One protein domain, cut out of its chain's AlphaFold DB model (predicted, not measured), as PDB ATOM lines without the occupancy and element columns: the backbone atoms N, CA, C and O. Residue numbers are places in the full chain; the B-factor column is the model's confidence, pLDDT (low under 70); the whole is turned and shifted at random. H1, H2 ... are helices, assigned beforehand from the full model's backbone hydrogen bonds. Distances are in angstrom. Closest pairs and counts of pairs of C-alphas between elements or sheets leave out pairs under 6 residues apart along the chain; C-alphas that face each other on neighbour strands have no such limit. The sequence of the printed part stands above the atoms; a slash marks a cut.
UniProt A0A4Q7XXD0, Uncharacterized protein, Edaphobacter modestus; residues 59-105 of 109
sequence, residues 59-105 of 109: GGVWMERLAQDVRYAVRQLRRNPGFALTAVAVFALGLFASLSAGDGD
ATOM      1  N   GLY A  59     289.801 290.291 430.309       60.09
ATOM      2  CA  GLY A  59     289.271 289.051 430.874       60.09
ATOM      3  C   GLY A  59     289.322 289.060 432.404       60.09
ATOM      4  O   GLY A  59     288.306 288.794 433.045       60.09
ATOM      5  N   GLY A  60     290.461 289.460 432.982       65.06
ATOM      6  CA  GLY A  60     290.622 289.609 434.431       65.06
ATOM      7  C   GLY A  60     289.639 290.614 435.038       65.06
ATOM      8  O   GLY A  60     288.918 290.281 435.975       65.06
ATOM      9  N   VAL A  61     289.512 291.802 434.436       65.31
ATOM     10  CA  VAL A  61     288.612 292.862 434.934       65.31
ATOM     11  C   VAL A  61     287.134 292.456 434.866       65.31
ATOM     12  O   VAL A  61     286.356 292.775 435.770       65.31
ATOM     13  N   TRP A  62     286.707 291.762 433.807       66.88
ATOM     14  CA  TRP A  62     285.325 291.284 433.707       66.88
ATOM     15  C   TRP A  62     285.040 290.144 434.691       66.88
ATOM     16  O   TRP A  62     283.981 290.138 435.320       66.88
ATOM     17  N   MET A  63     285.996 289.231 434.881       65.94
ATOM     18  CA  MET A  63     285.894 288.148 435.863       65.94
ATOM     19  C   MET A  63     285.849 288.668 437.302       65.94
ATOM     20  O   MET A  63     285.038 288.188 438.089       65.94
ATOM     21  N   GLU A  64     286.651 289.678 437.648       71.62
ATOM     22  CA  GLU A  64     286.600 290.320 438.967       71.62
ATOM     23  C   GLU A  64     285.263 291.015 439.217       71.62
ATOM     24  O   GLU A  64     284.670 290.840 440.283       71.62
ATOM     25  N   ARG A  65     284.735 291.742 438.224       72.06
ATOM     26  CA  ARG A  65     283.407 292.371 438.323       72.06
ATOM     27  C   ARG A  65     282.301 291.336 438.494       72.06
ATOM     28  O   ARG A  65     281.473 291.483 439.387       72.06
ATOM     29  N   LEU A  66     282.325 290.260 437.707       73.31
ATOM     30  CA  LEU A  66     281.376 289.160 437.864       73.31
ATOM     31  C   LEU A  66     281.484 288.497 439.236       73.31
ATOM     32  O   LEU A  66     280.465 288.248 439.876       73.31
ATOM     33  N   ALA A  67     282.698 288.223 439.713       73.69
ATOM     34  CA  ALA A  67     282.909 287.629 441.027       73.69
ATOM     35  C   ALA A  67     282.393 288.547 442.145       73.69
ATOM     36  O   ALA A  67     281.788 288.075 443.111       73.69
ATOM     37  N   GLN A  68     282.589 289.858 442.007       75.50
ATOM     38  CA  GLN A  68     282.098 290.852 442.950       75.50
ATOM     39  C   GLN A  68     280.567 290.929 442.956       75.50
ATOM     40  O   GLN A  68     279.974 290.891 444.038       75.50
ATOM     41  N   ASP A  69     279.932 290.951 441.783       79.94
ATOM     42  CA  ASP A  69     278.474 290.965 441.639       79.94
ATOM     43  C   ASP A  69     277.847 289.674 442.181       79.94
ATOM     44  O   ASP A  69     276.904 289.728 442.974       79.94
ATOM     45  N   VAL A  70     278.418 288.508 441.853       77.69
ATOM     46  CA  VAL A  70     277.979 287.206 442.382       77.69
ATOM     47  C   VAL A  70     278.127 287.161 443.899       77.69
ATOM     48  O   VAL A  70     277.198 286.761 444.601       77.69
ATOM     49  N   ARG A  71     279.257 287.616 444.450       79.81
ATOM     50  CA  ARG A  71     279.467 287.664 445.904       79.81
ATOM     51  C   ARG A  71     278.467 288.595 446.588       79.81
ATOM     52  O   ARG A  71     277.982 288.268 447.674       79.81
ATOM     53  N   TYR A  72     278.146 289.730 445.973       76.38
ATOM     54  CA  TYR A  72     277.126 290.650 446.473       76.38
ATOM     55  C   TYR A  72     275.732 290.026 446.439       76.38
ATOM     56  O   TYR A  72     275.042 290.042 447.460       76.38
ATOM     57  N   ALA A  73     275.355 289.410 445.319       76.12
ATOM     58  CA  ALA A  73     274.087 288.709 445.163       76.12
ATOM     59  C   ALA A  73     273.944 287.587 446.203       76.12
ATOM     60  O   ALA A  73     272.953 287.546 446.931       76.12
ATOM     61  N   VAL A  74     274.968 286.741 446.367       76.56
ATOM     62  CA  VAL A  74     274.998 285.670 447.379       76.56
ATOM     63  C   VAL A  74     274.889 286.237 448.794       76.56
ATOM     64  O   VAL A  74     274.152 285.702 449.623       76.56
ATOM     65  N   ARG A  75     275.579 287.342 449.105       77.44
ATOM     66  CA  ARG A  75     275.482 287.986 450.423       77.44
ATOM     67  C   ARG A  75     274.080 288.534 450.692       77.44
ATOM     68  O   ARG A  75     273.599 288.431 451.819       77.44
ATOM     69  N   GLN A  76     273.422 289.077 449.674       71.38
ATOM     70  CA  GLN A  76     272.057 289.590 449.766       71.38
ATOM     71  C   GLN A  76     271.029 288.459 449.920       71.38
ATOM     72  O   GLN A  76     270.152 288.548 450.778       71.38
ATOM     73  N   LEU A  77     271.208 287.356 449.185       70.12
ATOM     74  CA  LEU A  77     270.436 286.115 449.320       70.12
ATOM     75  C   LEU A  77     270.569 285.511 450.728       70.12
ATOM     76  O   LEU A  77     269.572 285.125 451.331       70.12
ATOM     77  N   ARG A  78     271.779 285.498 451.303       69.88
ATOM     78  CA  ARG A  78     272.014 285.026 452.681       69.88
ATOM     79  C   ARG A  78     271.400 285.927 453.752       69.88
ATOM     80  O   ARG A  78     271.128 285.450 454.849       69.88
ATOM     81  N   ARG A  79     271.206 287.218 453.468       72.06
ATOM     82  CA  ARG A  79     270.609 288.176 454.412       72.06
ATOM     83  C   ARG A  79     269.076 288.159 454.378       72.06
ATOM     84  O   ARG A  79     268.473 288.538 455.372       72.06
ATOM     85  N   ASN A  80     268.473 287.667 453.289       64.38
ATOM     86  CA  ASN A  80     267.026 287.503 453.112       64.38
ATOM     87  C   ASN A  80     266.686 286.082 452.599       64.38
ATOM     88  O   ASN A  80     266.390 285.905 451.413       64.38
ATOM     89  N   PRO A  81     266.705 285.057 453.475       66.62
ATOM     90  CA  PRO A  81     266.607 283.646 453.084       66.62
ATOM     91  C   PRO A  81     265.281 283.258 452.408       66.62
ATOM     92  O   PRO A  81     265.249 282.287 451.655       66.62
ATOM     93  N   GLY A  82     264.201 284.021 452.618       72.19
ATOM     94  CA  GLY A  82     262.900 283.762 451.987       72.19
ATOM     95  C   GLY A  82     262.944 283.847 450.457       72.19
ATOM     96  O   GLY A  82     262.449 282.955 449.780       72.19
ATOM     97  N   PHE A  83     263.620 284.862 449.905       70.25
ATOM     98  CA  PHE A  83     263.765 285.022 448.453       70.25
ATOM     99  C   PHE A  83     264.629 283.912 447.831       70.25
ATOM    100  O   PHE A  83     264.306 283.398 446.762       70.25
ATOM    101  N   ALA A  84     265.700 283.505 448.524       69.69
ATOM    102  CA  ALA A  84     266.574 282.419 448.084       69.69
ATOM    103  C   ALA A  84     265.821 281.085 447.980       69.69
ATOM    104  O   ALA A  84     265.948 280.382 446.981       69.69
ATOM    105  N   LEU A  85     265.003 280.767 448.988       75.38
ATOM    106  CA  LEU A  85     264.176 279.560 449.016       75.38
ATOM    107  C   LEU A  85     263.161 279.531 447.873       75.38
ATOM    108  O   LEU A  85     263.046 278.512 447.197       75.38
ATOM    109  N   THR A  86     262.464 280.639 447.615       78.88
ATOM    110  CA  THR A  86     261.509 280.718 446.500       78.88
ATOM    111  C   THR A  86     262.209 280.557 445.153       78.88
ATOM    112  O   THR A  86     261.739 279.789 444.318       78.88
ATOM    113  N   ALA A  87     263.353 281.218 444.949       77.88
ATOM    114  CA  ALA A  87     264.128 281.075 443.720       77.88
ATOM    115  C   ALA A  87     264.577 279.621 443.503       77.88
ATOM    116  O   ALA A  87     264.362 279.071 442.426       77.88
ATOM    117  N   VAL A  88     265.130 278.969 444.534       82.56
ATOM    118  CA  VAL A  88     265.533 277.554 444.472       82.56
ATOM    119  C   VAL A  88     264.338 276.642 444.202       82.56
ATOM    120  O   VAL A  88     264.460 275.741 443.383       82.56
ATOM    121  N   ALA A  89     263.181 276.878 444.826       82.88
ATOM    122  CA  ALA A  89     261.978 276.077 444.599       82.88
ATOM    123  C   ALA A  89     261.461 276.201 443.157       82.88
ATOM    124  O   ALA A  89     261.138 275.195 442.531       82.88
ATOM    125  N   VAL A  90     261.437 277.416 442.602       87.75
ATOM    126  CA  VAL A  90     261.032 277.657 441.208       87.75
ATOM    127  C   VAL A  90     262.016 277.009 440.233       87.75
ATOM    128  O   VAL A  90     261.585 276.335 439.298       87.75
ATOM    129  N   PHE A  91     263.326 277.154 440.464       84.81
ATOM    130  CA  PHE A  91     264.343 276.500 439.639       84.81
ATOM    131  C   PHE A  91     264.263 274.981 439.733       84.81
ATOM    132  O   PHE A  91     264.301 274.317 438.703       84.81
ATOM    133  N   ALA A  92     264.121 274.428 440.936       85.38
ATOM    134  CA  ALA A  92     263.979 272.994 441.137       85.38
ATOM    135  C   ALA A  92     262.761 272.460 440.384       85.38
ATOM    136  O   ALA A  92     262.912 271.525 439.613       85.38
ATOM    137  N   LEU A  93     261.589 273.088 440.525       83.94
ATOM    138  CA  LEU A  93     260.372 272.665 439.825       83.94
ATOM    139  C   LEU A  93     260.504 272.770 438.298       83.94
ATOM    140  O   LEU A  93     260.130 271.837 437.591       83.94
ATOM    141  N   GLY A  94     261.065 273.870 437.789       83.88
ATOM    142  CA  GLY A  94     261.279 274.063 436.353       83.88
ATOM    143  C   GLY A  94     262.271 273.059 435.763       83.88
ATOM    144  O   GLY A  94     261.975 272.422 434.755       83.88
ATOM    145  N   LEU A  95     263.419 272.863 436.420       85.19
ATOM    146  CA  LEU A  95     264.434 271.894 435.999       85.19
ATOM    147  C   LEU A  95     263.905 270.460 436.068       85.19
ATOM    148  O   LEU A  95     264.128 269.694 435.138       85.19
ATOM    149  N   PHE A  96     263.177 270.103 437.128       81.19
ATOM    150  CA  PHE A  96     262.605 268.764 437.264       81.19
ATOM    151  C   PHE A  96     261.574 268.485 436.169       81.19
ATOM    152  O   PHE A  96     261.609 267.412 435.581       81.19
ATOM    153  N   ALA A  97     260.721 269.462 435.836       79.88
ATOM    154  CA  ALA A  97     259.751 269.339 434.751       79.88
ATOM    155  C   ALA A  97     260.421 269.179 433.376       79.88
ATOM    156  O   ALA A  97     259.998 268.343 432.579       79.88
ATOM    157  N   SER A  98     261.485 269.943 433.098       80.75
ATOM    158  CA  SER A  98     262.251 269.812 431.852       80.75
ATOM    159  C   SER A  98     262.988 268.476 431.749       80.75
ATOM    160  O   SER A  98     263.021 267.885 430.673       80.75
ATOM    161  N   LEU A  99     263.549 267.982 432.857       77.56
ATOM    162  CA  LEU A  99     264.241 266.694 432.899       77.56
ATOM    163  C   LEU A  99     263.264 265.515 432.793       77.56
ATOM    164  O   LEU A  99     263.539 264.573 432.060       77.56
ATOM    165  N   SER A 100     262.102 265.575 433.454       75.25
ATOM    166  CA  SER A 100     261.093 264.506 433.391       75.25
ATOM    167  C   SER A 100     260.365 264.441 432.050       75.25
ATOM    168  O   SER A 100     259.922 263.374 431.639       75.25
ATOM    169  N   ALA A 101     260.222 265.576 431.358       68.12
ATOM    170  CA  ALA A 101     259.599 265.613 430.038       68.12
ATOM    171  C   ALA A 101     260.470 264.947 428.958       68.12
ATOM    172  O   ALA A 101     259.928 264.449 427.977       68.12
ATOM    173  N   GLY A 102     261.794 264.900 429.149       61.34
ATOM    174  CA  GLY A 102     262.720 264.227 428.233       61.34
ATOM    175  C   GLY A 102     262.685 262.696 428.300       61.34
ATOM    176  O   GLY A 102     263.095 262.053 427.345       61.34
ATOM    177  N   ASP A 103     262.169 262.115 429.387       62.25
ATOM    178  CA  ASP A 103     262.132 260.657 429.602       62.25
ATOM    179  C   ASP A 103     260.850 260.004 429.037       62.25
ATOM    180  O   ASP A 103     260.809 258.814 428.739       62.25
ATOM    181  N   GLY A 104     259.779 260.787 428.855       57.75
ATOM    182  CA  GLY A 104     258.466 260.286 428.426       57.75
ATOM    183  C   GLY A 104     258.216 260.268 426.912       57.75
ATOM    184  O   GLY A 104     257.245 259.645 426.475       57.75
ATOM    185  N   ASP A 105     259.052 260.948 426.121       59.06
ATOM    186  CA  ASP A 105     258.852 261.110 424.670       59.06
ATOM    187  C   ASP A 105     259.588 260.040 423.835       59.06
ATOM    188  O   ASP A 105     259.209 259.772 422.694       59.06
TER     189      ASP A 105
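Overview. This is residues 59 to 105 of the 109 residues of an uncharacterized protein of Edaphobacter modestus (UniProt A0A4Q7XXD0). Two long helices, H1 and then H2, meet near their ends and make an open V, with the tight link at its corner and a short tail, residues 102 to 105, beyond the far end of H2. Away from the corner both arms stand free. The printed part has 47 residues with two named helices and no named strand, and its class is all helix. It is extended, with a radius of gyration of the C-alphas of 15.7 A, and flat, spanning 45 by 31 by 7 A.

Along the chain. Find C-alpha 59 at (289.271, 289.051, 430.874); from there H1, residues 59 to 79, runs 30.1 A to C-alpha 79 at (270.609, 288.176, 454.412). After Asn 80, H2, residues 81 to 101, runs 30.1 A and ends with C-alpha 101 at (259.599, 265.613, 430.038).

Arrangement. Look at residues 77 to 78 and 83 to 84, where H1 and H2 touch only at the corner by their link, and only just, with 3 pairs of C-alphas within 8 A. The closest C-alphas, those of Leu 77 and Ala 84, are 5.5 A apart. The helices run opposite ways at a steep tilt of 69.6 degrees, only just short of about perpendicular. In H1 and H2 every O i to N i+4 pair is within hydrogen-bond range.

Size, cuts and confidence. The two C-alphas farthest apart, those of Val 61 and Gly 104, are 44.9 A apart. The printed part has no cut. In the B-factor column you will find a mean pLDDT of the printed part of 73.9, with residues 59 to 63, 78, 80 to 81, 84 and 101 to 105 under 70.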